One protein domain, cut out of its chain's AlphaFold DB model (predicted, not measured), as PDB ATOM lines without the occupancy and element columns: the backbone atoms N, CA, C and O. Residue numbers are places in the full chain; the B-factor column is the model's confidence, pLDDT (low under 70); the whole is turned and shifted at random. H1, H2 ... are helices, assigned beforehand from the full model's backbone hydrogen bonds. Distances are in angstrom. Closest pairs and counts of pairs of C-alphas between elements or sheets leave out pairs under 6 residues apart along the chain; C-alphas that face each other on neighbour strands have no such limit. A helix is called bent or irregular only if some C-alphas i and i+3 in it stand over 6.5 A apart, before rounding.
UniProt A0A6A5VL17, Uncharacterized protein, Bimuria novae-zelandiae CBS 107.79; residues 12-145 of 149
ATOM      1  N   ALA A  12      -4.638 157.932  74.330       45.53
ATOM      2  CA  ALA A  12      -3.786 159.047  74.716       45.53
ATOM      3  C   ALA A  12      -3.199 158.967  76.136       45.53
ATOM      4  O   ALA A  12      -2.107 159.475  76.360       45.53
ATOM      5  N   ARG A  13      -3.860 158.296  77.092       43.72
ATOM      6  CA  ARG A  13      -3.326 158.137  78.461       43.72
ATOM      7  C   ARG A  13      -2.267 157.034  78.543       43.72
ATOM      8  O   ARG A  13      -1.376 157.104  79.380       43.72
ATOM      9  N   ALA A  14      -2.361 156.029  77.670       45.84
ATOM     10  CA  ALA A  14      -1.335 154.998  77.497       45.84
ATOM     11  C   ALA A  14      -0.107 155.505  76.719       45.84
ATOM     12  O   ALA A  14       0.966 154.907  76.798       45.84
ATOM     13  N   LEU A  15      -0.263 156.604  75.981       53.09
ATOM     14  CA  LEU A  15       0.802 157.325  75.297       53.09
ATOM     15  C   LEU A  15       1.326 158.461  76.188       53.09
ATOM     16  O   LEU A  15       1.420 159.586  75.716       53.09
ATOM     17  N   ASP A  16       1.635 158.224  77.469       47.53
ATOM     18  CA  ASP A  16       2.253 159.273  78.292       47.53
ATOM     19  C   ASP A  16       3.610 159.657  77.670       47.53
ATOM     20  O   ASP A  16       4.588 158.905  77.633       47.53
ATOM     21  N   PHE A  17       3.591 160.817  77.027       47.97
ATOM     22  CA  PHE A  17       4.245 161.099  75.748       47.97
ATOM     23  C   PHE A  17       5.612 161.751  75.966       47.97
ATOM     24  O   PHE A  17       6.009 162.695  75.284       47.97
ATOM     25  N   SER A  18       6.327 161.316  76.998       39.09
ATOM     26  CA  SER A  18       7.529 161.999  77.459       39.09
ATOM     27  C   SER A  18       8.793 161.332  76.911       39.09
ATOM     28  O   SER A  18       9.355 160.417  77.507       39.09
ATOM     29  N   ARG A  19       9.272 161.919  75.805       43.00
ATOM     30  CA  ARG A  19      10.681 162.091  75.385       43.00
ATOM     31  C   ARG A  19      11.299 161.208  74.300       43.00
ATOM     32  O   ARG A  19      12.245 161.709  73.707       43.00
ATOM     33  N   ASN A  20      10.818 160.005  73.970       44.53
ATOM     34  CA  ASN A  20      11.578 159.144  73.031       44.53
ATOM     35  C   ASN A  20      10.803 158.442  71.907       44.53
ATOM     36  O   ASN A  20      11.437 157.921  70.993       44.53
ATOM     37  N   CYS A  21       9.472 158.451  71.906       47.09
ATOM     38  CA  CYS A  21       8.717 158.004  70.737       47.09
ATOM     39  C   CYS A  21       8.382 159.232  69.907       47.09
ATOM     40  O   CYS A  21       7.728 160.142  70.407       47.09
ATOM     41  N   LYS A  22       8.815 159.273  68.644       55.28
ATOM     42  CA  LYS A  22       8.427 160.367  67.751       55.28
ATOM     43  C   LYS A  22       6.922 160.493  67.616       55.28
ATOM     44  O   LYS A  22       6.504 161.570  67.278       55.28
ATOM     45  N   VAL A  23       6.140 159.470  67.933       63.72
ATOM     46  CA  VAL A  23       4.699 159.405  67.713       63.72
ATOM     47  C   VAL A  23       4.336 159.699  66.266       63.72
ATOM     48  O   VAL A  23       4.915 160.502  65.539       63.72
ATOM     49  N   THR A  24       3.442 158.877  65.770       70.94
ATOM     50  CA  THR A  24       3.154 158.852  64.356       70.94
ATOM     51  C   THR A  24       2.687 160.225  63.899       70.94
ATOM     52  O   THR A  24       2.044 160.966  64.648       70.94
ATOM     53  N   LYS A  25       3.010 160.577  62.651       79.44
ATOM     54  CA  LYS A  25       2.570 161.849  62.058       79.44
ATOM     55  C   LYS A  25       1.060 162.039  62.203       79.44
ATOM     56  O   LYS A  25       0.603 163.163  62.356       79.44
ATOM     57  N   PHE A  26       0.308 160.938  62.189       83.25
ATOM     58  CA  PHE A  26      -1.124 160.934  62.441       83.25
ATOM     59  C   PHE A  26      -1.480 161.547  63.801       83.25
ATOM     60  O   PHE A  26      -2.214 162.528  63.844       83.25
ATOM     61  N   ALA A  27      -0.934 161.022  64.900       80.81
ATOM     62  CA  ALA A  27      -1.256 161.520  66.235       80.81
ATOM     63  C   ALA A  27      -0.670 162.918  66.488       80.81
ATOM     64  O   ALA A  27      -1.329 163.745  67.111       80.81
ATOM     65  N   ASP A  28       0.512 163.226  65.947       83.69
ATOM     66  CA  ASP A  28       1.073 164.581  66.022       83.69
ATOM     67  C   ASP A  28       0.174 165.610  65.313       83.69
ATOM     68  O   ASP A  28      -0.048 166.701  65.830       83.69
ATOM     69  N   ASN A  29      -0.412 165.259  64.164       84.50
ATOM     70  CA  ASN A  29      -1.355 166.126  63.459       84.50
ATOM     71  C   ASN A  29      -2.725 166.193  64.146       84.50
ATOM     72  O   ASN A  29      -3.298 167.276  64.240       84.50
ATOM     73  N   ALA A  30      -3.242 165.064  64.639       83.62
ATOM     74  CA  ALA A  30      -4.551 164.987  65.291       83.62
ATOM     75  C   ALA A  30      -4.586 165.738  66.632       83.62
ATOM     76  O   ALA A  30      -5.595 166.338  66.987       83.62
ATOM     77  N   LEU A  31      -3.468 165.745  67.363       84.00
ATOM     78  CA  LEU A  31      -3.349 166.426  68.655       84.00
ATOM     79  C   LEU A  31      -2.937 167.903  68.528       84.00
ATOM     80  O   LEU A  31      -2.745 168.580  69.541       84.00
ATOM     81  N   LYS A  32      -2.786 168.422  67.303       83.88
ATOM     82  CA  LYS A  32      -2.475 169.830  67.033       83.88
ATOM     83  C   LYS A  32      -3.726 170.621  66.654       83.88
ATOM     84  O   LYS A  32      -4.612 170.150  65.948       83.88
ATOM     85  N   GLY A  33      -3.738 171.894  67.044       81.12
ATOM     86  CA  GLY A  33      -4.743 172.865  66.614       81.12
ATOM     87  C   GLY A  33      -6.005 172.882  67.475       81.12
ATOM     88  O   GLY A  33      -5.973 172.558  68.657       81.12
ATOM     89  N   HIS A  34      -7.110 173.332  66.879       85.75
ATOM     90  CA  HIS A  34      -8.376 173.593  67.577       85.75
ATOM     91  C   HIS A  34      -9.370 172.425  67.541       85.75
ATOM     92  O   HIS A  34     -10.492 172.581  68.019       85.75
ATOM     93  N   TRP A  35      -8.973 171.279  66.989       85.38
ATOM     94  CA  TRP A  35      -9.777 170.057  66.990       85.38
ATOM     95  C   TRP A  35     -10.061 169.589  68.417       85.38
ATOM     96  O   TRP A  35      -9.299 169.898  69.338       85.38
ATOM     97  N   VAL A  36     -11.164 168.860  68.608       85.81
ATOM     98  CA  VAL A  36     -11.584 168.442  69.951       85.81
ATOM     99  C   VAL A  36     -10.513 167.560  70.591       85.81
ATOM    100  O   VAL A  36     -10.197 167.750  71.756       85.81
ATOM    101  N   GLU A  37      -9.856 166.718  69.796       83.62
ATOM    102  CA  GLU A  37      -8.752 165.836  70.176       83.62
ATOM    103  C   GLU A  37      -7.514 166.621  70.632       83.62
ATOM    104  O   GLU A  37      -6.832 166.231  71.580       83.62
ATOM    105  N   GLY A  38      -7.231 167.766  70.002       85.06
ATOM    106  CA  GLY A  38      -6.154 168.667  70.417       85.06
ATOM    107  C   GLY A  38      -6.445 169.363  71.750       85.06
ATOM    108  O   GLY A  38      -5.527 169.598  72.543       85.06
ATOM    109  N   GLN A  39      -7.722 169.652  72.024       86.75
ATOM    110  CA  GLN A  39      -8.168 170.271  73.277       86.75
ATOM    111  C   GLN A  39      -8.241 169.259  74.428       86.75
ATOM    112  O   GLN A  39      -7.743 169.537  75.518       86.75
ATOM    113  N   THR A  40      -8.829 168.085  74.192       85.31
ATOM    114  CA  THR A  40      -8.967 167.016  75.193       85.31
ATOM    115  C   THR A  40      -7.675 166.244  75.398       85.31
ATOM    116  O   THR A  40      -7.516 165.600  76.431       85.31
ATOM    117  N   ARG A  41      -6.742 166.322  74.437       82.06
ATOM    118  CA  ARG A  41      -5.561 165.456  74.355       82.06
ATOM    119  C   ARG A  41      -5.955 163.981  74.331       82.06
ATOM    120  O   ARG A  41      -5.209 163.151  74.832       82.06
ATOM    121  N   GLU A  42      -7.111 163.652  73.762       81.69
ATOM    122  CA  GLU A  42      -7.629 162.290  73.663       81.69
ATOM    123  C   GLU A  42      -7.917 161.944  72.204       81.69
ATOM    124  O   GLU A  42      -8.558 162.707  71.487       81.69
ATOM    125  N   LEU A  43      -7.428 160.782  71.765       83.06
ATOM    126  CA  LEU A  43      -7.679 160.239  70.436       83.06
ATOM    127  C   LEU A  43      -8.608 159.032  70.575       83.06
ATOM    128  O   LEU A  43      -8.228 158.029  71.184       83.06
ATOM    129  N   THR A  44      -9.805 159.133  70.005       85.12
ATOM    130  CA  THR A  44     -10.802 158.056  70.014       85.12
ATOM    131  C   THR A  44     -10.704 157.247  68.726       85.12
ATOM    132  O   THR A  44     -10.773 157.802  67.634       85.12
ATOM    133  N   LEU A  45     -10.562 155.927  68.852       85.62
ATOM    134  CA  LEU A  45     -10.468 154.986  67.731       85.62
ATOM    135  C   LEU A  45     -11.692 154.065  67.748       85.62
ATOM    136  O   LEU A  45     -11.604 152.918  68.171       85.62
ATOM    137  N   SER A  46     -12.858 154.594  67.372       81.31
ATOM    138  CA  SER A  46     -14.141 153.883  67.522       81.31
ATOM    139  C   SER A  46     -14.281 152.651  66.630       81.31
ATOM    140  O   SER A  46     -14.971 151.706  67.005       81.31
ATOM    141  N   ASP A  47     -13.636 152.665  65.466       85.75
ATOM    142  CA  ASP A  47     -13.850 151.660  64.419       85.75
ATOM    143  C   ASP A  47     -12.731 150.611  64.375       85.75
ATOM    144  O   ASP A  47     -12.780 149.675  63.576       85.75
ATOM    145  N   ASP A  48     -11.698 150.779  65.201       89.75
ATOM    146  CA  ASP A  48     -10.528 149.912  65.206       89.75
ATOM    147  C   ASP A  48     -10.635 148.840  66.297       89.75
ATOM    148  O   ASP A  48     -11.178 149.051  67.382       89.75
ATOM    149  N   ASP A  49     -10.079 147.667  66.009       91.38
ATOM    150  CA  ASP A  49     -10.060 146.547  66.945       91.38
ATOM    151  C   ASP A  49      -9.066 146.817  68.098       91.38
ATOM    152  O   ASP A  49      -7.875 147.054  67.840       91.38
ATOM    153  N   PRO A  50      -9.503 146.760  69.372       90.81
ATOM    154  CA  PRO A  50      -8.637 147.020  70.520       90.81
ATOM    155  C   PRO A  50      -7.455 146.043  70.626       90.81
ATOM    156  O   PRO A  50      -6.398 146.429  71.130       90.81
ATOM    157  N   GLU A  51      -7.576 144.806  70.134       91.31
ATOM    158  CA  GLU A  51      -6.480 143.827  70.150       91.31
ATOM    159  C   GLU A  51      -5.372 144.193  69.152       91.31
ATOM    160  O   GLU A  51      -4.173 144.015  69.424       91.31
ATOM    161  N   ILE A  52      -5.759 144.768  68.011       94.00
ATOM    162  CA  ILE A  52      -4.822 145.287  67.012       94.00
ATOM    163  C   ILE A  52      -4.095 146.506  67.571       94.00
ATOM    164  O   ILE A  52      -2.867 146.579  67.485       94.00
ATOM    165  N   PHE A  53      -4.819 147.417  68.229       92.12
ATOM    166  CA  PHE A  53      -4.197 148.564  68.884       92.12
ATOM    167  C   PHE A  53      -3.226 148.139  69.994       92.12
ATOM    168  O   PHE A  53      -2.110 148.653  70.071       92.12
ATOM    169  N   ALA A  54      -3.592 147.149  70.813       91.12
ATOM    170  CA  ALA A  54      -2.694 146.602  71.826       91.12
ATOM    171  C   ALA A  54      -1.400 146.057  71.199       91.12
ATOM    172  O   ALA A  54      -0.307 146.341  71.686       91.12
ATOM    173  N   SER A  55      -1.505 145.333  70.085       93.38
ATOM    174  CA  SER A  55      -0.349 144.801  69.347       93.38
ATOM    175  C   SER A  55       0.530 145.902  68.759       93.38
ATOM    176  O   SER A  55       1.757 145.830  68.823       93.38
ATOM    177  N   TYR A  56      -0.087 146.964  68.251       92.44
ATOM    178  CA  TYR A  56       0.634 148.150  67.818       92.44
ATOM    179  C   TYR A  56       1.411 148.804  68.971       92.44
ATOM    180  O   TYR A  56       2.582 149.139  68.797       92.44
ATOM    181  N   LEU A  57       0.827 148.903  70.171       90.19
ATOM    182  CA  LEU A  57       1.552 149.396  71.347       90.19
ATOM    183  C   LEU A  57       2.771 148.522  71.676       90.19
ATOM    184  O   LEU A  57       3.824 149.065  72.002       90.19
ATOM    185  N   TYR A  58       2.681 147.192  71.550       90.81
ATOM    186  CA  TYR A  58       3.856 146.320  71.708       90.81
ATOM    187  C   TYR A  58       4.981 146.708  70.738       90.81
ATOM    188  O   TYR A  58       6.114 146.894  71.189       90.81
ATOM    189  N   LEU A  59       4.671 146.895  69.449       89.81
ATOM    190  CA  LEU A  59       5.656 147.331  68.450       89.81
ATOM    191  C   LEU A  59       6.246 148.702  68.782       89.81
ATOM    192  O   LEU A  59       7.463 148.874  68.734       89.81
ATOM    193  N   LEU A  60       5.397 149.658  69.160       88.12
ATOM    194  CA  LEU A  60       5.808 151.020  69.492       88.12
ATOM    195  C   LEU A  60       6.776 151.048  70.683       88.12
ATOM    196  O   LEU A  60       7.753 151.792  70.677       88.12
ATOM    197  N   TYR A  61       6.550 150.189  71.679       86.44
ATOM    198  CA  TYR A  61       7.437 150.026  72.833       86.44
ATOM    199  C   TYR A  61       8.649 149.118  72.562       86.44
ATOM    200  O   TYR A  61       9.351 148.740  73.502       86.44
ATOM    201  N   GLY A  62       8.902 148.749  71.301       85.56
ATOM    202  CA  GLY A  62      10.028 147.903  70.906       85.56
ATOM    203  C   GLY A  62       9.953 146.486  71.478       85.56
ATOM    204  O   GLY A  62      10.973 145.808  71.596       85.56
ATOM    205  N   ARG A  63       8.760 146.040  71.880       85.62
ATOM    206  CA  ARG A  63       8.538 144.697  72.408       85.62
ATOM    207  C   ARG A  63       8.207 143.747  71.257       85.62
ATOM    208  O   ARG A  63       7.495 144.135  70.330       85.62
ATOM    209  N   PRO A  64       8.676 142.490  71.310       85.88
ATOM    210  CA  PRO A  64       8.245 141.488  70.348       85.88
ATOM    211  C   PRO A  64       6.732 141.276  70.465       85.88
ATOM    212  O   PRO A  64       6.184 141.263  71.570       85.88
ATOM    213  N   LEU A  65       6.065 141.092  69.325       88.69
ATOM    214  CA  LEU A  65       4.651 140.734  69.315       88.69
ATOM    215  C   LEU A  65       4.460 139.377  70.009       88.69
ATOM    216  O   LEU A  65       5.240 138.455  69.744       88.69
ATOM    217  N   PRO A  66       3.425 139.222  70.854       81.75
ATOM    218  CA  PRO A  66       3.102 137.958  71.504       81.75
ATOM    219  C   PRO A  66       2.435 136.993  70.508       81.75
ATOM    220  O   PRO A  66       1.309 136.546  70.708       81.75
ATOM    221  N   LEU A  67       3.123 136.685  69.408       81.56
ATOM    222  CA  LEU A  67       2.726 135.610  68.509       81.56
ATOM    223  C   LEU A  67       2.947 134.292  69.243       81.56
ATOM    224  O   LEU A  67       3.993 134.087  69.871       81.56
ATOM    225  N   LYS A  68       1.968 133.394  69.182       72.94
ATOM    226  CA  LYS A  68       2.089 132.087  69.809       72.94
ATOM    227  C   LYS A  68       3.023 131.269  68.923       72.94
ATOM    228  O   LYS A  68       2.605 130.592  67.995       72.94
ATOM    229  N   SER A  69       4.326 131.326  69.187       60.94
ATOM    230  CA  SER A  69       5.265 130.461  68.480       60.94
ATOM    231  C   SER A  69       4.822 129.014  68.681       60.94
ATOM    232  O   SER A  69       4.782 128.551  69.823       60.94
ATOM    233  N   VAL A  70       4.507 128.303  67.598       57.69
ATOM    234  CA  VAL A  70       4.393 126.844  67.629       57.69
ATOM    235  C   VAL A  70       5.780 126.346  68.024       57.69
ATOM    236  O   VAL A  70       6.697 126.334  67.201       57.69
ATOM    237  N   GLN A  71       5.999 126.058  69.307       55.06
ATOM    238  CA  GLN A  71       7.301 125.589  69.754       55.06
ATOM    239  C   GLN A  71       7.586 124.279  69.019       55.06
ATOM    240  O   GLN A  71       6.808 123.328  69.073       55.06
ATOM    241  N   GLN A  72       8.716 124.220  68.312       52.56
ATOM    242  CA  GLN A  72       9.131 123.037  67.551       52.56
ATOM    243  C   GLN A  72       9.436 121.817  68.445       52.56
ATOM    244  O   GLN A  72       9.765 120.748  67.938       52.56
ATOM    245  N   GLY A  73       9.304 121.941  69.767       50.16
ATOM    246  CA  GLY A  73       9.499 120.858  70.716       50.16
ATOM    247  C   GLY A  73       8.231 120.561  71.509       50.16
ATOM    248  O   GLY A  73       7.809 121.375  72.314       50.16
ATOM    249  N   ARG A  74       7.723 119.332  71.360       48.31
ATOM    250  CA  ARG A  74       6.841 118.610  72.305       48.31
ATOM    251  C   ARG A  74       5.350 118.950  72.367       48.31
ATOM    252  O   ARG A  74       4.652 118.208  73.048       48.31
ATOM    253  N   ASP A  75       4.837 119.929  71.628       53.88
ATOM    254  CA  ASP A  75       3.381 120.086  71.534       53.88
ATOM    255  C   ASP A  75       2.786 119.097  70.525       53.88
ATOM    256  O   ASP A  75       2.975 119.210  69.307       53.88
ATOM    257  N   THR A  76       2.018 118.144  71.056       58.31
ATOM    258  CA  THR A  76       1.111 117.208  70.367       58.31
ATOM    259  C   THR A  76      -0.069 117.910  69.681       58.31
ATOM    260  O   THR A  76      -1.137 117.326  69.542       58.31
ATOM    261  N   LEU A  77       0.086 119.172  69.274       64.12
ATOM    262  CA  LEU A  77      -0.905 119.854  68.449       64.12
ATOM    263  C   LEU A  77      -0.967 119.159  67.094       64.12
ATOM    264  O   LEU A  77       0.063 119.005  66.421       64.12
ATOM    265  N   GLU A  78      -2.173 118.750  66.707       77.56
ATOM    266  CA  GLU A  78      -2.416 118.166  65.398       77.56
ATOM    267  C   GLU A  78      -1.997 119.160  64.304       77.56
ATOM    268  O   GLU A  78      -2.041 120.382  64.480       77.56
ATOM    269  N   LEU A  79      -1.593 118.648  63.137       77.44
ATOM    270  CA  LEU A  79      -1.202 119.479  61.989       77.44
ATOM    271  C   LEU A  79      -2.277 120.528  61.647       77.44
ATOM    272  O   LEU A  79      -1.956 121.654  61.270       77.44
ATOM    273  N   LYS A  80      -3.550 120.157  61.830       79.94
ATOM    274  CA  LYS A  80      -4.714 121.020  61.632       79.94
ATOM    275  C   LYS A  80      -4.715 122.232  62.567       79.94
ATOM    276  O   LYS A  80      -4.974 123.343  62.109       79.94
ATOM    277  N   ASP A  81      -4.385 122.041  63.840       82.81
ATOM    278  CA  ASP A  81      -4.383 123.127  64.821       82.81
ATOM    279  C   ASP A  81      -3.235 124.103  64.555       82.81
ATOM    280  O   ASP A  81      -3.417 125.318  64.621       82.81
ATOM    281  N   ARG A  82      -2.066 123.581  64.155       80.75
ATOM    282  CA  ARG A  82      -0.920 124.411  63.744       80.75
ATOM    283  C   ARG A  82      -1.258 125.279  62.535       80.75
ATOM    284  O   ARG A  82      -0.903 126.455  62.510       80.75
ATOM    285  N   TYR A  83      -1.965 124.708  61.560       82.31
ATOM    286  CA  TYR A  83      -2.440 125.432  60.385       82.31
ATOM    287  C   TYR A  83      -3.406 126.551  60.783       82.31
ATOM    288  O   TYR A  83      -3.223 127.707  60.406       82.31
ATOM    289  N   GLN A  84      -4.415 126.231  61.593       85.19
ATOM    290  CA  GLN A  84      -5.384 127.222  62.052       85.19
ATOM    291  C   GLN A  84      -4.706 128.358  62.829       85.19
ATOM    292  O   GLN A  84      -5.004 129.526  62.593       85.19
ATOM    293  N   GLN A  85      -3.764 128.031  63.710       85.31
ATOM    294  CA  GLN A  85      -3.006 129.016  64.472       85.31
ATOM    295  C   GLN A  85      -2.171 129.931  63.572       85.31
ATOM    296  O   GLN A  85      -2.210 131.146  63.748       85.31
ATOM    297  N   PHE A  86      -1.463 129.376  62.587       86.88
ATOM    298  CA  PHE A  86      -0.720 130.175  61.612       86.88
ATOM    299  C   PHE A  86      -1.642 131.138  60.855       86.88
ATOM    300  O   PHE A  86      -1.318 132.315  60.724       86.88
ATOM    301  N   HIS A  87      -2.814 130.674  60.407       87.88
ATOM    302  CA  HIS A  87      -3.770 131.541  59.718       87.88
ATOM    303  C   HIS A  87      -4.251 132.697  60.585       87.88
ATOM    304  O   HIS A  87      -4.293 133.823  60.101       87.88
ATOM    305  N   LEU A  88      -4.579 132.430  61.850       90.44
ATOM    306  CA  LEU A  88      -4.996 133.469  62.792       90.44
ATOM    307  C   LEU A  88      -3.882 134.496  63.027       90.44
ATOM    308  O   LEU A  88      -4.145 135.692  63.074       90.44
ATOM    309  N   GLU A  89      -2.630 134.052  63.130       91.00
ATOM    310  CA  GLU A  89      -1.487 134.952  63.302       91.00
ATOM    311  C   GLU A  89      -1.204 135.791  62.056       91.00
ATOM    312  O   GLU A  89      -0.944 136.988  62.171       91.00
ATOM    313  N   CYS A  90      -1.269 135.195  60.865       92.12
ATOM    314  CA  CYS A  90      -1.120 135.932  59.614       92.12
ATOM    315  C   CYS A  90      -2.256 136.937  59.413       92.12
ATOM    316  O   CYS A  90      -1.983 138.071  59.027       92.12
ATOM    317  N   ASP A  91      -3.502 136.557  59.710       94.19
ATOM    318  CA  ASP A  91      -4.645 137.473  59.672       94.19
ATOM    319  C   ASP A  91      -4.431 138.656  60.626       94.19
ATOM    320  O   ASP A  91      -4.510 139.815  60.216       94.19
ATOM    321  N   HIS A  92      -4.027 138.375  61.868       94.12
ATOM    322  CA  HIS A  92      -3.706 139.399  62.861       94.12
ATOM    323  C   HIS A  92      -2.600 140.352  62.393       94.12
ATOM    324  O   HIS A  92      -2.742 141.570  62.503       94.12
ATOM    325  N   LEU A  93      -1.511 139.823  61.826       95.06
ATOM    326  CA  LEU A  93      -0.406 140.626  61.288       95.06
ATOM    327  C   LEU A  93      -0.836 141.475  60.083       95.06
ATOM    328  O   LEU A  93      -0.404 142.620  59.970       95.06
ATOM    329  N   CYS A  94      -1.704 140.961  59.211       96.56
ATOM    330  CA  CYS A  94      -2.270 141.719  58.095       96.56
ATOM    331  C   CYS A  94      -3.171 142.863  58.583       96.56
ATOM    332  O   CYS A  94      -3.054 143.992  58.103       96.56
ATOM    333  N   ARG A  95      -4.034 142.607  59.573       96.19
ATOM    334  CA  ARG A  95      -4.884 143.639  60.190       96.19
ATOM    335  C   ARG A  95      -4.041 144.702  60.897       96.19
ATOM    336  O   ARG A  95      -4.294 145.894  60.730       96.19
ATOM    337  N   LEU A  96      -2.992 144.286  61.608       96.00
ATOM    338  CA  LEU A  96      -2.016 145.191  62.212       96.00
ATOM    339  C   LEU A  96      -1.287 146.029  61.160       96.00
ATOM    340  O   LEU A  96      -1.125 147.227  61.357       96.00
ATOM    341  N   HIS A  97      -0.903 145.436  60.028       96.56
ATOM    342  CA  HIS A  97      -0.273 146.155  58.923       96.56
ATOM    343  C   HIS A  97      -1.171 147.278  58.373       96.56
ATOM    344  O   HIS A  97      -0.721 148.410  58.206       96.56
ATOM    345  N   VAL A  98      -2.459 146.995  58.149       96.25
ATOM    346  CA  VAL A  98      -3.434 148.012  57.717       96.25
ATOM    347  C   VAL A  98      -3.590 149.110  58.771       96.25
ATOM    348  O   VAL A  98      -3.637 150.296  58.436       96.25
ATOM    349  N   PHE A  99      -3.620 148.735  60.050       94.31
ATOM    350  CA  PHE A  99      -3.709 149.687  61.151       94.31
ATOM    351  C   PHE A  99      -2.493 150.629  61.207       94.31
ATOM    352  O   PHE A  99      -2.657 151.845  61.300       94.31
ATOM    353  N   VAL A 100      -1.266 150.112  61.092       94.06
ATOM    354  CA  VAL A 100      -0.057 150.959  61.121       94.06
ATOM    355  C   VAL A 100       0.080 151.846  59.881       94.06
ATOM    356  O   VAL A 100       0.591 152.961  59.990       94.06
ATOM    357  N   GLU A 101      -0.434 151.410  58.725       93.88
ATOM    358  CA  GLU A 101      -0.580 152.247  57.524       93.88
ATOM    359  C   GLU A 101      -1.544 153.418  57.766       93.88
ATOM    360  O   GLU A 101      -1.198 154.568  57.486       93.88
ATOM    361  N   LYS A 102      -2.711 153.168  58.380       90.69
ATOM    362  CA  LYS A 102      -3.661 154.225  58.785       90.69
ATOM    363  C   LYS A 102      -2.999 155.255  59.707       90.69
ATOM    364  O   LYS A 102      -3.217 156.455  59.554       90.69
ATOM    365  N   PHE A 103      -2.147 154.795  60.622       89.38
ATOM    366  CA  PHE A 103      -1.380 155.656  61.524       89.38
ATOM    367  C   PHE A 103      -0.161 156.317  60.872       89.38
ATOM    368  O   PHE A 103       0.445 157.190  61.491       89.38
ATOM    369  N   GLN A 104       0.186 155.957  59.634       90.62
ATOM    370  CA  GLN A 104       1.368 156.439  58.916       90.62
ATOM    371  C   GLN A 104       2.682 156.191  59.679       90.62
ATOM    372  O   GLN A 104       3.600 157.019  59.649       90.62
ATOM    373  N   ASP A 105       2.780 155.055  60.376       91.38
ATOM    374  CA  ASP A 105       4.005 154.631  61.055       91.38
ATOM    375  C   ASP A 105       4.850 153.737  60.143       91.38
ATOM    376  O   ASP A 105       4.645 152.526  60.042       91.38
ATOM    377  N   VAL A 106       5.829 154.345  59.473       91.50
ATOM    378  CA  VAL A 106       6.725 153.628  58.553       91.50
ATOM    379  C   VAL A 106       7.551 152.565  59.287       91.50
ATOM    380  O   VAL A 106       7.729 151.467  58.770       91.50
ATOM    381  N   GLN A 107       8.008 152.846  60.510       91.00
ATOM    382  CA  GLN A 107       8.865 151.920  61.250       91.00
ATOM    383  C   GLN A 107       8.074 150.703  61.740       91.00
ATOM    384  O   GLN A 107       8.535 149.563  61.604       91.00
ATOM    385  N   ALA A 108       6.881 150.925  62.297       92.19
ATOM    386  CA  ALA A 108       6.012 149.834  62.723       92.19
ATOM    387  C   ALA A 108       5.544 148.999  61.525       92.19
ATOM    388  O   ALA A 108       5.470 147.771  61.621       92.19
ATOM    389  N   LYS A 109       5.302 149.637  60.374       94.06
ATOM    390  CA  LYS A 109       4.988 148.946  59.125       94.06
ATOM    391  C   LYS A 109       6.094 147.999  58.684       94.06
ATOM    392  O   LYS A 109       5.820 146.814  58.484       94.06
ATOM    393  N   ASP A 110       7.318 148.503  58.554       94.25
ATOM    394  CA  ASP A 110       8.458 147.703  58.098       94.25
ATOM    395  C   ASP A 110       8.718 146.540  59.065       94.25
ATOM    396  O   ASP A 110       8.940 145.403  58.647       94.25
ATOM    397  N   SER A 111       8.580 146.800  60.370       93.94
ATOM    398  CA  SER A 111       8.670 145.774  61.413       93.94
ATOM    399  C   SER A 111       7.586 144.702  61.262       93.94
ATOM    400  O   SER A 111       7.882 143.511  61.346       93.94
ATOM    401  N   THR A 112       6.339 145.098  60.992       95.38
ATOM    402  CA  THR A 112       5.213 144.167  60.805       95.38
ATOM    403  C   THR A 112       5.428 143.273  59.582       95.38
ATOM    404  O   THR A 112       5.244 142.060  59.676       95.38
ATOM    405  N   ILE A 113       5.892 143.837  58.459       95.75
ATOM    406  CA  ILE A 113       6.249 143.064  57.258       95.75
ATOM    407  C   ILE A 113       7.392 142.094  57.568       95.75
ATOM    408  O   ILE A 113       7.306 140.914  57.229       95.75
ATOM    409  N   GLY A 114       8.441 142.562  58.248       94.81
ATOM    410  CA  GLY A 114       9.565 141.717  58.644       94.81
ATOM    411  C   GLY A 114       9.130 140.538  59.516       94.81
ATOM    412  O   GLY A 114       9.588 139.415  59.312       94.81
ATOM    413  N   ILE A 115       8.209 140.754  60.457       93.88
ATOM    414  CA  ILE A 115       7.642 139.686  61.291       93.88
ATOM    415  C   ILE A 115       6.831 138.700  60.441       93.88
ATOM    416  O   ILE A 115       6.993 137.491  60.608       93.88
ATOM    417  N   LEU A 116       6.005 139.191  59.512       92.88
ATOM    418  CA  LEU A 116       5.204 138.350  58.621       92.88
ATOM    419  C   LEU A 116       6.082 137.461  57.728       92.88
ATOM    420  O   LEU A 116       5.848 136.255  57.659       92.88
ATOM    421  N   ILE A 117       7.125 138.022  57.107       92.75
ATOM    422  CA  ILE A 117       8.086 137.264  56.289       92.75
ATOM    423  C   ILE A 117       8.780 136.198  57.139       92.75
ATOM    424  O   ILE A 117       8.737 135.020  56.794       92.75
ATOM    425  N   ASN A 118       9.330 136.582  58.297       90.44
ATOM    426  CA  ASN A 118       9.969 135.637  59.217       90.44
ATOM    427  C   ASN A 118       9.018 134.510  59.644       90.44
ATOM    428  O   ASN A 118       9.446 133.372  59.848       90.44
ATOM    429  N   ARG A 119       7.724 134.810  59.813       88.19
ATOM    430  CA  ARG A 119       6.717 133.809  60.172       88.19
ATOM    431  C   ARG A 119       6.485 132.824  59.034       88.19
ATOM    432  O   ARG A 119       6.499 131.619  59.282       88.19
ATOM    433  N   ILE A 120       6.325 133.331  57.813       87.56
ATOM    434  CA  ILE A 120       6.169 132.516  56.605       87.56
ATOM    435  C   ILE A 120       7.399 131.632  56.405       87.56
ATOM    436  O   ILE A 120       7.240 130.438  56.197       87.56
ATOM    437  N   GLU A 121       8.614 132.166  56.524       86.75
ATOM    438  CA  GLU A 121       9.854 131.404  56.326       86.75
ATOM    439  C   GLU A 121      10.026 130.268  57.343       86.75
ATOM    440  O   GLU A 121      10.413 129.159  56.970       86.75
ATOM    441  N   ARG A 122       9.695 130.510  58.620       83.12
ATOM    442  CA  ARG A 122       9.772 129.485  59.678       83.12
ATOM    443  C   ARG A 122       8.790 128.338  59.459       83.12
ATOM    444  O   ARG A 122       9.147 127.183  59.692       83.12
ATOM    445  N   ASP A 123       7.584 128.653  58.995       77.88
ATOM    446  CA  ASP A 123       6.499 127.681  58.848       77.88
ATOM    447  C   ASP A 123       6.291 127.230  57.390       77.88
ATOM    448  O   ASP A 123       5.429 126.394  57.124       77.88
ATOM    449  N   HIS A 124       7.122 127.685  56.443       67.56
ATOM    450  CA  HIS A 124       7.067 127.311  55.020       67.56
ATOM    451  C   HIS A 124       7.101 125.784  54.818       67.56
ATOM    452  O   HIS A 124       6.508 125.246  53.882       67.56
ATOM    453  N   MET A 125       7.751 125.066  55.738       60.16
ATOM    454  CA  MET A 125       7.823 123.601  55.752       60.16
ATOM    455  C   MET A 125       6.507 122.903  56.134       60.16
ATOM    456  O   MET A 125       6.348 121.724  55.826       60.16
ATOM    457  N   ILE A 126       5.574 123.599  56.792       64.31
ATOM    458  CA  ILE A 126       4.237 123.087  57.138       64.31
ATOM    459  C   ILE A 126       3.302 123.174  55.918       64.31
ATOM    460  O   ILE A 126       2.486 122.283  55.700       64.31
ATOM    461  N   TYR A 127       3.449 124.223  55.103       60.62
ATOM    462  CA  TYR A 127       2.522 124.571  54.016       60.62
ATOM    463  C   TYR A 127       2.921 124.029  52.650       60.62
ATOM    464  O   TYR A 127       2.062 123.708  51.829       60.62
ATOM    465  N   MET A 128       4.220 123.889  52.409       57.59
ATOM    466  CA  MET A 128       4.727 123.138  51.278       57.59
ATOM    467  C   MET A 128       5.512 121.961  51.830       57.59
ATOM    468  O   MET A 128       6.740 122.057  51.941       57.59
ATOM    469  N   PRO A 129       4.866 120.814  52.134       54.25
ATOM    470  CA  PRO A 129       5.604 119.575  52.004       54.25
ATOM    471  C   PRO A 129       6.136 119.641  50.578       54.25
ATOM    472  O   PRO A 129       5.331 119.636  49.643       54.25
ATOM    473  N   ARG A 130       7.462 119.845  50.411       50.25
ATOM    474  CA  ARG A 130       8.144 119.732  49.110       50.25
ATOM    475  C   ARG A 130       7.387 118.655  48.385       50.25
ATOM    476  O   ARG A 130       7.294 117.590  48.992       50.25
ATOM    477  N   VAL A 131       6.804 118.949  47.219       55.34
ATOM    478  CA  VAL A 131       6.061 117.971  46.423       55.34
ATOM    479  C   VAL A 131       6.967 116.755  46.315       55.34
ATOM    480  O   VAL A 131       7.886 116.682  45.506       55.34
ATOM    481  N   GLY A 132       6.776 115.837  47.254       50.31
ATOM    482  CA  GLY A 132       7.711 114.781  47.597       50.31
ATOM    483  C   GLY A 132       7.365 113.602  46.735       50.31
ATOM    484  O   GLY A 132       7.347 112.471  47.188       50.31
ATOM    485  N   ASN A 133       7.020 113.891  45.487       48.31
ATOM    486  CA  ASN A 133       6.602 112.928  44.510       48.31
ATOM    487  C   ASN A 133       7.686 112.727  43.465       48.31
ATOM    488  O   ASN A 133       7.394 112.128  42.449       48.31
ATOM    489  N   ASN A 134       8.953 113.059  43.727       53.72
ATOM    490  CA  ASN A 134      10.027 112.468  42.922       53.72
ATOM    491  C   ASN A 134      10.037 110.933  43.062       53.72
ATOM    492  O   ASN A 134      10.343 110.240  42.098       53.72
ATOM    493  N   GLN A 135       9.594 110.373  44.198       57.09
ATOM    494  CA  GLN A 135       9.390 108.923  44.313       57.09
ATOM    495  C   GLN A 135       8.111 108.414  43.634       57.09
ATOM    496  O   GLN A 135       8.132 107.309  43.099       57.09
ATOM    497  N   ALA A 136       6.998 109.156  43.646       57.00
ATOM    498  CA  ALA A 136       5.770 108.709  42.976       57.00
ATOM    499  C   ALA A 136       5.837 108.905  41.455       57.00
ATOM    500  O   ALA A 136       5.419 108.019  40.718       57.00
ATOM    501  N   ILE A 137       6.429 110.009  40.991       58.31
ATOM    502  CA  ILE A 137       6.760 110.264  39.584       58.31
ATOM    503  C   ILE A 137       7.797 109.243  39.117       58.31
ATOM    504  O   ILE A 137       7.590 108.625  38.082       58.31
ATOM    505  N   GLY A 138       8.838 108.964  39.913       60.06
ATOM    506  CA  GLY A 138       9.800 107.898  39.618       60.06
ATOM    507  C   GLY A 138       9.128 106.530  39.453       60.06
ATOM    508  O   GLY A 138       9.344 105.864  38.449       60.06
ATOM    509  N   ARG A 139       8.222 106.143  40.365       66.56
ATOM    510  CA  ARG A 139       7.452 104.887  40.253       66.56
ATOM    511  C   ARG A 139       6.478 104.870  39.069       66.56
ATOM    512  O   ARG A 139       6.242 103.802  38.511       66.56
ATOM    513  N   LEU A 140       5.904 106.013  38.691       63.09
ATOM    514  CA  LEU A 140       5.050 106.154  37.506       63.09
ATOM    515  C   LEU A 140       5.858 106.003  36.213       63.09
ATOM    516  O   LEU A 140       5.432 105.271  35.326       63.09
ATOM    517  N   ILE A 141       7.041 106.613  36.141       69.88
ATOM    518  CA  ILE A 141       7.956 106.493  35.001       69.88
ATOM    519  C   ILE A 141       8.441 105.045  34.859       69.88
ATOM    520  O   ILE A 141       8.279 104.463  33.791       69.88
ATOM    521  N   THR A 142       8.897 104.401  35.942       74.12
ATOM    522  CA  THR A 142       9.330 102.990  35.896       74.12
ATOM    523  C   THR A 142       8.196 102.041  35.485       74.12
ATOM    524  O   THR A 142       8.429 101.058  34.785       74.12
ATOM    525  N   ARG A 143       6.945 102.323  35.879       72.25
ATOM    526  CA  ARG A 143       5.778 101.526  35.454       72.25
ATOM    527  C   ARG A 143       5.418 101.726  33.983       72.25
ATOM    528  O   ARG A 143       4.991 100.769  33.346       72.25
ATOM    529  N   LEU A 144       5.582 102.934  33.450       74.19
ATOM    530  CA  LEU A 144       5.339 103.222  32.035       74.19
ATOM    531  C   LEU A 144       6.425 102.620  31.130       74.19
ATOM    532  O   LEU A 144       6.115 102.196  30.022       74.19
ATOM    533  N   GLU A 145       7.669 102.532  31.604       73.88
ATOM    534  CA  GLU A 145       8.768 101.881  30.878       73.88
ATOM    535  C   GLU A 145       8.610 100.356  30.830       73.88
ATOM    536  O   GLU A 145       8.764  99.766  29.764       73.88
TER     537      GLU A 145
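What this domain is: This is residues 12 to 145 of the 149 residues of an uncharacterized protein of Bimuria novae-zelandiae CBS 107.79 (UniProt A0A6A5VL17). A helical hairpin, H4 and H5, is crossed by H3 near its joined end. H1 and H2 lie beyond that end; from the other, residues 128 to 145, with H6, stick out as a tail. The printed part has 134 residues with six named helices, H1 to H6 in order along the chain, which hold 80 of them, and no named strand; its class is all helix, and the whole is extended, with a radius of gyration of the C-alphas of 22.0 A and spans of 82 by 31 by 27 A.

Where its parts are: H1, residues 25 to 30, begins at C-alpha 25 (2.570, 161.849, 62.058). H2 is residues 36 to 40. H3, residues 50 to 60, measures 15.0 A; H4, 79 to 102, 35.0 A; H5, 106 to 127, 29.7 A, irregular with C-alphas 122 and 125 7.3 A apart. H6, 134 to 145, measures 16.1 A, ending at C-alpha 145 (8.768, 101.881, 30.878).

How they stand to each other: H1 and H2 are close but not clearly touching (closest C-alphas Ala 30 and Glu 37, 6.5 A). H3 touches residues 92 to 100 of H4 (Ile 52 and Leu 96, 5.6 A) and 108 to 111 of H5 (Leu 59 and Ala 108, 6.3 A), about perpendicular to each at 74 degrees. H4 and H5 touch (Val 100 and Lys 109, 5.8 A), opposite ways at a shallow tilt of 16 degrees. H6 touches no helix. Every O i to N i+4 pair is within hydrogen-bond range in H1, H2, H3, H4 and H6, and 15 of 18 in H5.

The domain as a whole: C-alphas 34 and 145 are farthest apart, 82.4 A. The printed part has no cut; H3 to H4 is a long link. Residues 12 to 23, 69 to 77 and 124 to 141 have pLDDT under 70.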